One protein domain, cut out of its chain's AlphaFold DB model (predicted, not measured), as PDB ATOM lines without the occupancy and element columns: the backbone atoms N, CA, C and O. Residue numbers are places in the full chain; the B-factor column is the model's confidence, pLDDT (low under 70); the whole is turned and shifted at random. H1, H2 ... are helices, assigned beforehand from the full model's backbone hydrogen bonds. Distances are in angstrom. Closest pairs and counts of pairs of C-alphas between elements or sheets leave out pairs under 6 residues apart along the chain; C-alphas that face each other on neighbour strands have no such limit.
ATOM      1  N   LEU A   9      16.836  25.529  -1.764       84.88
ATOM      2  CA  LEU A   9      18.114  26.083  -1.335       84.88
ATOM      3  C   LEU A   9      17.965  26.820  -0.004       84.88
ATOM      4  O   LEU A   9      17.319  27.867   0.059       84.88
ATOM      5  N   ALA A  10      18.584  26.288   1.048       82.50
ATOM      6  CA  ALA A  10      18.671  26.937   2.352       82.50
ATOM      7  C   ALA A  10      19.995  27.724   2.476       82.50
ATOM      8  O   ALA A  10      21.057  27.139   2.251       82.50
ATOM      9  N   PRO A  11      19.977  29.019   2.849       80.44
ATOM     10  CA  PRO A  11      21.210  29.772   3.076       80.44
ATOM     11  C   PRO A  11      22.037  29.200   4.250       80.44
ATOM     12  O   PRO A  11      21.464  28.561   5.138       80.44
ATOM     13  N   PRO A  12      23.366  29.431   4.289       76.25
ATOM     14  CA  PRO A  12      24.134  30.358   3.447       76.25
ATOM     15  C   PRO A  12      24.523  29.802   2.068       76.25
ATOM     16  O   PRO A  12      25.224  30.491   1.334       76.25
ATOM     17  N   LEU A  13      24.084  28.586   1.716       78.38
ATOM     18  CA  LEU A  13      24.421  27.974   0.434       78.38
ATOM     19  C   LEU A  13      23.936  28.835  -0.737       78.38
ATOM     20  O   LEU A  13      22.790  29.290  -0.783       78.38
ATOM     21  N   THR A  14      24.819  29.024  -1.706       75.62
ATOM     22  CA  THR A  14      24.574  29.777  -2.932       75.62
ATOM     23  C   THR A  14      24.371  28.832  -4.113       75.62
ATOM     24  O   THR A  14      24.807  27.681  -4.116       75.62
ATOM     25  N   PHE A  15      23.728  29.327  -5.173       72.94
ATOM     26  CA  PHE A  15      23.565  28.557  -6.409       72.94
ATOM     27  C   PHE A  15      24.902  28.103  -7.008       72.94
ATOM     28  O   PHE A  15      24.967  27.043  -7.628       72.94
ATOM     29  N   GLU A  16      25.967  28.893  -6.849       72.19
ATOM     30  CA  GLU A  16      27.289  28.568  -7.390       72.19
ATOM     31  C   GLU A  16      27.890  27.319  -6.742       72.19
ATOM     32  O   GLU A  16      28.470  26.494  -7.444       72.19
ATOM     33  N   GLU A  17      27.652  27.120  -5.444       70.06
ATOM     34  CA  GLU A  17      28.138  25.961  -4.686       70.06
ATOM     35  C   GLU A  17      27.438  24.645  -5.080       70.06
ATOM     36  O   GLU A  17      27.960  23.566  -4.807       70.06
ATOM     37  N   ILE A  18      26.281  24.707  -5.757       72.00
ATOM     38  CA  ILE A  18      25.436  23.533  -6.066       72.00
ATOM     39  C   ILE A  18      25.413  23.185  -7.563       72.00
ATOM     40  O   ILE A  18      25.062  22.059  -7.935       72.00
ATOM     41  N   LYS A  19      25.864  24.094  -8.442       64.12
ATOM     42  CA  LYS A  19      25.908  23.891  -9.908       64.12
ATOM     43  C   LYS A  19      26.620  22.601 -10.349       64.12
ATOM     44  O   LYS A  19      26.287  22.073 -11.406       64.12
ATOM     45  N   GLY A  20      27.565  22.087  -9.559       61.91
ATOM     46  CA  GLY A  20      28.284  20.839  -9.851       61.91
ATOM     47  C   GLY A  20      27.506  19.547  -9.564       61.91
ATOM     48  O   GLY A  20      27.884  18.501 -10.082       61.91
ATOM     49  N   VAL A  21      26.431  19.601  -8.768       61.84
ATOM     50  CA  VAL A  21      25.714  18.409  -8.264       61.84
ATOM     51  C   VAL A  21      24.321  18.259  -8.884       61.84
ATOM     52  O   VAL A  21      23.887  17.143  -9.154       61.84
ATOM     53  N   LEU A  22      23.621  19.369  -9.144       62.94
ATOM     54  CA  LEU A  22      22.247  19.377  -9.669       62.94
ATOM     55  C   LEU A  22      22.187  20.032 -11.055       62.94
ATOM     56  O   LEU A  22      21.615  21.106 -11.241       62.94
ATOM     57  N   THR A  23      22.811  19.399 -12.046       56.91
ATOM     58  CA  THR A  23      22.811  19.898 -13.427       56.91
ATOM     59  C   THR A  23      21.405  19.793 -14.034       56.91
ATOM     60  O   THR A  23      20.872  18.699 -14.194       56.91
ATOM     61  N   GLY A  24      20.805  20.931 -14.398       59.03
ATOM     62  CA  GLY A  24      19.534  20.985 -15.137       59.03
ATOM     63  C   GLY A  24      18.250  21.042 -14.300       59.03
ATOM     64  O   GLY A  24      17.173  21.120 -14.886       59.03
ATOM     65  N   THR A  25      18.328  21.055 -12.965       63.81
ATOM     66  CA  THR A  25      17.143  21.165 -12.094       63.81
ATOM     67  C   THR A  25      16.914  22.619 -11.675       63.81
ATOM     68  O   THR A  25      17.849  23.285 -11.233       63.81
ATOM     69  N   GLN A  26      15.681  23.125 -11.797       69.56
ATOM     70  CA  GLN A  26      15.311  24.420 -11.214       69.56
ATOM     71  C   GLN A  26      15.379  24.306  -9.685       69.56
ATOM     72  O   GLN A  26      14.727  23.445  -9.102       69.56
ATOM     73  N   ILE A  27      16.213  25.132  -9.050       80.50
ATOM     74  CA  ILE A  27      16.350  25.189  -7.590       80.50
ATOM     75  C   ILE A  27      15.623  26.440  -7.105       80.50
ATOM     76  O   ILE A  27      15.855  27.530  -7.627       80.50
ATOM     77  N   LEU A  28      14.762  26.270  -6.106       85.50
ATOM     78  CA  LEU A  28      13.973  27.341  -5.499       85.50
ATOM     79  C   LEU A  28      14.609  27.731  -4.161       85.50
ATOM     80  O   LEU A  28      15.041  26.866  -3.402       85.50
ATOM     81  N   ARG A  29      14.704  29.020  -3.841       85.88
ATOM     82  CA  ARG A  29      15.286  29.488  -2.575       85.88
ATOM     83  C   ARG A  29      14.265  29.466  -1.447       85.88
ATOM     84  O   ARG A  29      13.165  29.992  -1.571       85.88
ATOM     85  N   LEU A  30      14.680  28.933  -0.301       87.38
ATOM     86  CA  LEU A  30      13.840  28.809   0.888       87.38
ATOM     87  C   LEU A  30      13.543  30.166   1.551       87.38
ATOM     88  O   LEU A  30      12.545  30.304   2.246       87.38
ATOM     89  N   ASN A  31      14.392  31.172   1.328       86.56
ATOM     90  CA  ASN A  31      14.259  32.514   1.898       86.56
ATOM     91  C   ASN A  31      13.652  33.549   0.933       86.56
ATOM     92  O   ASN A  31      13.680  34.740   1.234       86.56
ATOM     93  N   VAL A  32      13.134  33.129  -0.226       87.69
ATOM     94  CA  VAL A  32      12.558  34.033  -1.235       87.69
ATOM     95  C   VAL A  32      11.076  33.737  -1.415       87.69
ATOM     96  O   VAL A  32      10.663  32.606  -1.661       87.69
ATOM     97  N   LYS A  33      10.257  34.782  -1.286       90.00
ATOM     98  CA  LYS A  33       8.794  34.693  -1.317       90.00
ATOM     99  C   LYS A  33       8.269  34.163  -2.651       90.00
ATOM    100  O   LYS A  33       7.351  33.344  -2.662       90.00
ATOM    101  N   GLU A  34       8.841  34.630  -3.753       89.75
ATOM    102  CA  GLU A  34       8.468  34.252  -5.115       89.75
ATOM    103  C   GLU A  34       8.740  32.764  -5.358       89.75
ATOM    104  O   GLU A  34       7.853  32.043  -5.809       89.75
ATOM    105  N   ASP A  35       9.919  32.293  -4.953       88.31
ATOM    106  CA  ASP A  35      10.351  30.903  -5.102       88.31
ATOM    107  C   ASP A  35       9.476  29.943  -4.264       88.31
ATOM    108  O   ASP A  35       9.113  28.863  -4.726       88.31
ATOM    109  N   LEU A  36       9.052  30.344  -3.057       88.81
ATOM    110  CA  LEU A  36       8.111  29.560  -2.241       88.81
ATOM    111  C   LEU A  36       6.698  29.519  -2.840       88.81
ATOM    112  O   LEU A  36       6.001  28.511  -2.719       88.81
ATOM    113  N   ASN A  37       6.255  30.595  -3.490       89.38
ATOM    114  CA  ASN A  37       4.982  30.584  -4.209       89.38
ATOM    115  C   ASN A  37       5.039  29.666  -5.423       89.38
ATOM    116  O   ASN A  37       4.112  28.884  -5.621       89.38
ATOM    117  N   GLN A  38       6.134  29.715  -6.181       86.81
ATOM    118  CA  GLN A  38       6.368  28.792  -7.285       86.81
ATOM    119  C   GLN A  38       6.367  27.338  -6.787       86.81
ATOM    120  O   GLN A  38       5.672  26.498  -7.352       86.81
ATOM    121  N   PHE A  39       7.043  27.059  -5.665       87.19
ATOM    122  CA  PHE A  39       7.020  25.742  -5.024       87.19
ATOM    123  C   PHE A  39       5.592  25.282  -4.691       87.19
ATOM    124  O   PHE A  39       5.225  24.140  -4.963       87.19
ATOM    125  N   TYR A  40       4.765  26.165  -4.124       87.06
ATOM    126  CA  TYR A  40       3.369  25.853  -3.814       87.06
ATOM    127  C   TYR A  40       2.537  25.570  -5.067       87.06
ATOM    128  O   TYR A  40       1.758  24.616  -5.077       87.06
ATOM    129  N   GLU A  41       2.693  26.369  -6.122       87.06
ATOM    130  CA  GLU A  41       1.973  26.166  -7.380       87.06
ATOM    131  C   GLU A  41       2.328  24.829  -8.032       87.06
ATOM    132  O   GLU A  41       1.425  24.076  -8.410       87.06
ATOM    133  N   GLU A  42       3.619  24.505  -8.087       86.06
ATOM    134  CA  GLU A  42       4.112  23.235  -8.616       86.06
ATOM    135  C   GLU A  42       3.626  22.051  -7.768       86.06
ATOM    136  O   GLU A  42       3.164  21.044  -8.309       86.06
ATOM    137  N   LEU A  43       3.638  22.176  -6.436       84.31
ATOM    138  CA  LEU A  43       3.153  21.137  -5.526       84.31
ATOM    139  C   LEU A  43       1.653  20.885  -5.704       84.31
ATOM    140  O   LEU A  43       1.226  19.730  -5.759       84.31
ATOM    141  N   VAL A  44       0.845  21.941  -5.834       86.75
ATOM    142  CA  VAL A  44      -0.599  21.816  -6.087       86.75
ATOM    143  C   VAL A  44      -0.868  21.120  -7.423       86.75
ATOM    144  O   VAL A  44      -1.743  20.252  -7.476       86.75
ATOM    145  N   GLU A  45      -0.113  21.462  -8.472       85.50
ATOM    146  CA  GLU A  45      -0.219  20.820  -9.788       85.50
ATOM    147  C   GLU A  45       0.099  19.321  -9.706       85.50
ATOM    148  O   GLU A  45      -0.687  18.491 -10.161       85.50
ATOM    149  N   VAL A  46       1.226  18.963  -9.086       85.06
ATOM    150  CA  VAL A  46       1.698  17.569  -8.995       85.06
ATOM    151  C   VAL A  46       0.759  16.714  -8.156       85.06
ATOM    152  O   VAL A  46       0.488  15.567  -8.502       85.06
ATOM    153  N   MET A  47       0.262  17.268  -7.052       82.00
ATOM    154  CA  MET A  47      -0.614  16.558  -6.122       82.00
ATOM    155  C   MET A  47      -2.071  16.506  -6.603       82.00
ATOM    156  O   MET A  47      -2.899  15.879  -5.943       82.00
ATOM    157  N   GLY A  48      -2.410  17.174  -7.715       80.94
ATOM    158  CA  GLY A  48      -3.785  17.272  -8.215       80.94
ATOM    159  C   GLY A  48      -4.743  17.917  -7.207       80.94
ATOM    160  O   GLY A  48      -5.943  17.635  -7.212       80.94
ATOM    161  N   ALA A  49      -4.219  18.743  -6.297       78.44
ATOM    162  CA  ALA A  49      -4.999  19.341  -5.226       78.44
ATOM    163  C   ALA A  49      -5.822  20.527  -5.751       78.44
ATOM    164  O   ALA A  49      -5.437  21.239  -6.676       78.44
ATOM    165  N   THR A  50      -6.970  20.790  -5.126       72.69
ATOM    166  CA  THR A  50      -7.711  22.031  -5.410       72.69
ATOM    167  C   THR A  50      -7.012  23.207  -4.727       72.69
ATOM    168  O   THR A  50      -6.645  23.085  -3.560       72.69
ATOM    169  N   ARG A  51      -6.850  24.347  -5.430       72.19
ATOM    170  CA  ARG A  51      -6.281  25.622  -4.919       72.19
ATOM    171  C   ARG A  51      -7.169  26.266  -3.839       72.19
ATOM    172  O   ARG A  51      -7.610  27.408  -3.955       72.19
ATOM    173  N   LYS A  52      -7.509  25.518  -2.794       64.31
ATOM    174  CA  LYS A  52      -8.261  26.011  -1.646       64.31
ATOM    175  C   LYS A  52      -7.275  26.682  -0.694       64.31
ATOM    176  O   LYS A  52      -6.241  26.114  -0.366       64.31
ATOM    177  N   ALA A  53      -7.632  27.885  -0.250       72.12
ATOM    178  CA  ALA A  53      -6.930  28.642   0.786       72.12
ATOM    179  C   ALA A  53      -5.545  29.225   0.412       72.12
ATOM    180  O   ALA A  53      -4.635  29.218   1.237       72.12
ATOM    181  N   VAL A  54      -5.411  29.840  -0.775       81.00
ATOM    182  CA  VAL A  54      -4.218  30.640  -1.151       81.00
ATOM    183  C   VAL A  54      -3.876  31.679  -0.075       81.00
ATOM    184  O   VAL A  54      -2.738  31.752   0.366       81.00
ATOM    185  N   ALA A  55      -4.874  32.392   0.456       83.56
ATOM    186  CA  ALA A  55      -4.668  33.355   1.542       83.56
ATOM    187  C   ALA A  55      -4.081  32.724   2.824       83.56
ATOM    188  O   ALA A  55      -3.335  33.370   3.558       83.56
ATOM    189  N   MET A  56      -4.400  31.454   3.105       84.75
ATOM    190  CA  MET A  56      -3.826  30.730   4.242       84.75
ATOM    191  C   MET A  56      -2.378  30.325   3.961       84.75
ATOM    192  O   MET A  56      -1.545  30.456   4.854       84.75
ATOM    193  N   TRP A  57      -2.070  29.887   2.736       89.19
ATOM    194  CA  TRP A  57      -0.695  29.632   2.303       89.19
ATOM    195  C   TRP A  57       0.168  30.888   2.426       89.19
ATOM    196  O   TRP A  57       1.208  30.844   3.072       89.19
ATOM    197  N   GLU A  58      -0.283  32.019   1.883       89.19
ATOM    198  CA  GLU A  58       0.479  33.269   1.924       89.19
ATOM    199  C   GLU A  58       0.767  33.717   3.356       89.19
ATOM    200  O   GLU A  58       1.901  34.076   3.666       89.19
ATOM    201  N   LYS A  59      -0.229  33.607   4.244       91.06
ATOM    202  CA  LYS A  59      -0.050  33.882   5.671       91.06
ATOM    203  C   LYS A  59       1.003  32.963   6.300       91.06
ATOM    204  O   LYS A  59       1.880  33.444   7.008       91.06
ATOM    205  N   ARG A  60       0.940  31.652   6.036       90.44
ATOM    206  CA  ARG A  60       1.904  30.669   6.570       90.44
ATOM    207  C   ARG A  60       3.309  30.848   6.004       90.44
ATOM    208  O   ARG A  60       4.272  30.694   6.744       90.44
ATOM    209  N   ARG A  61       3.428  31.196   4.722       93.38
ATOM    210  CA  ARG A  61       4.694  31.541   4.067       93.38
ATOM    211  C   ARG A  61       5.328  32.752   4.743       93.38
ATOM    212  O   ARG A  61       6.508  32.709   5.061       93.38
ATOM    213  N   ASP A  62       4.554  33.808   4.981       93.00
ATOM    214  CA  ASP A  62       5.075  35.032   5.597       93.00
ATOM    215  C   ASP A  62       5.457  34.800   7.074       93.00
ATOM    216  O   ASP A  62       6.504  35.271   7.517       93.00
ATOM    217  N   GLU A  63       4.677  34.000   7.817       93.81
ATOM    218  CA  GLU A  63       5.040  33.519   9.163       93.81
ATOM    219  C   GLU A  63       6.348  32.705   9.146       93.81
ATOM    220  O   GLU A  63       7.224  32.928   9.982       93.81
ATOM    221  N   PHE A  64       6.498  31.793   8.179       93.00
ATOM    222  CA  PHE A  64       7.700  30.977   8.011       93.00
ATOM    223  C   PHE A  64       8.928  31.825   7.684       93.00
ATOM    224  O   PHE A  64       9.959  31.635   8.316       93.00
ATOM    225  N   LEU A  65       8.830  32.763   6.736       92.50
ATOM    226  CA  LEU A  65       9.956  33.615   6.343       92.50
ATOM    227  C   LEU A  65      10.453  34.458   7.520       92.50
ATOM    228  O   LEU A  65      11.659  34.548   7.734       92.50
ATOM    229  N   LYS A  66       9.529  34.997   8.325       92.31
ATOM    230  CA  LYS A  66       9.875  35.735   9.543       92.31
ATOM    231  C   LYS A  66      10.588  34.842  10.563       92.31
ATOM    232  O   LYS A  66      11.648  35.204  11.062       92.31
ATOM    233  N   TRP A  67      10.030  33.664  10.845       93.12
ATOM    234  CA  TRP A  67      10.661  32.697  11.747       93.12
ATOM    235  C   TRP A  67      12.037  32.249  11.238       93.12
ATOM    236  O   TRP A  67      12.972  32.101  12.017       93.12
ATOM    237  N   PHE A  68      12.172  32.043   9.929       88.94
ATOM    238  CA  PHE A  68      13.406  31.577   9.313       88.94
ATOM    239  C   PHE A  68      14.516  32.627   9.412       88.94
ATOM    240  O   PHE A  68      15.651  32.280   9.725       88.94
ATOM    241  N   GLU A  69      14.190  33.907   9.221       88.19
ATOM    242  CA  GLU A  69      15.121  35.018   9.441       88.19
ATOM    243  C   GLU A  69      15.583  35.085  10.910       88.19
ATOM    244  O   GLU A  69      16.779  35.179  11.188       88.19
ATOM    245  N   GLU A  70      14.659  34.952  11.867       88.31
ATOM    246  CA  GLU A  70      14.981  34.888  13.303       88.31
ATOM    247  C   GLU A  70      15.865  33.669  13.644       88.31
ATOM    248  O   GLU A  70      16.840  33.780  14.395       88.31
ATOM    249  N   TYR A  71      15.574  32.510  13.050       86.69
ATOM    250  CA  TYR A  71      16.363  31.290  13.213       86.69
ATOM    251  C   TYR A  71      17.776  31.441  12.645       86.69
ATOM    252  O   TYR A  71      18.743  31.074  13.306       86.69
ATOM    253  N   GLN A  72      17.935  32.026  11.456       82.94
ATOM    254  CA  GLN A  72      19.257  32.239  10.860       82.94
ATOM    255  C   GLN A  72      20.143  33.153  11.703       82.94
ATOM    256  O   GLN A  72      21.338  32.896  11.828       82.94
ATOM    257  N   ASN A  73      19.556  34.175  12.324       82.56
ATOM    258  CA  ASN A  73      20.278  35.089  13.208       82.56
ATOM    259  C   ASN A  73      20.682  34.446  14.548       82.56
ATOM    260  O   ASN A  73      21.605  34.925  15.202       82.56
ATOM    261  N   THR A  74      20.006  33.373  14.963       85.19
ATOM    262  CA  THR A  74      20.286  32.651  16.218       85.19
ATOM    263  C   THR A  74      21.056  31.347  16.008       85.19
ATOM    264  O   THR A  74      21.570  30.770  16.966       85.19
ATOM    265  N   TYR A  75      21.165  30.883  14.763       80.94
ATOM    266  CA  TYR A  75      21.836  29.639  14.429       80.94
ATOM    267  C   TYR A  75      23.347  29.755  14.633       80.94
ATOM    268  O   TYR A  75      24.049  30.478  13.926       80.94
TER     269      TYR A  75
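This is residues 9 to 75 of the 259 residues of an uncharacterized protein of Terrimicrobium sacchariphilum (UniProt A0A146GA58). H2 slants away from the long H3, starting at the middle of H3, where its residues 33 to 36 touch residues 61 to 65; link residues 47 to 53 fold back to the start of H3, closing a rough triangle, and the rest of H3 sticks out past that contact as an arm to residue 74. Before them runs a wide loop with little H1, from which residues 20 to 26 stick out. The printed part has 67 residues with three named helices, H1, H2, H3, and no named strand: all helix, loose, radius of gyration of the C-alphas 13.9 A, flat, 36 by 33 by 14 A.

H1, residues 15 to 18, is apart from H2, residues 33 to 46, and from H3, residues 54 to 74. H2 touches H3 with residues 33 to 36 alone; the closest C-alphas, of Leu 36 and Arg 61, are 7.4 A apart. Their lines stand at a steep tilt of 50 degrees, opposite ways. In H2 and H3 every O i to N i+4 pair is within hydrogen-bond range; H1 is too short for one.

H1 begins at C-alpha 15 (23.565, 28.557, -6.409) and measures 5.4 A, H2 20.1 A. H3 measures 30.1 A, ending at C-alpha 74 (20.286, 32.651, 16.218).

The farthest C-alphas, Gly 20 and Lys 52, are 37.8 A apart. The printed part has no cut. The link H1 to H2 is long. pLDDT is under 70 at residues 19 to 26 and 52.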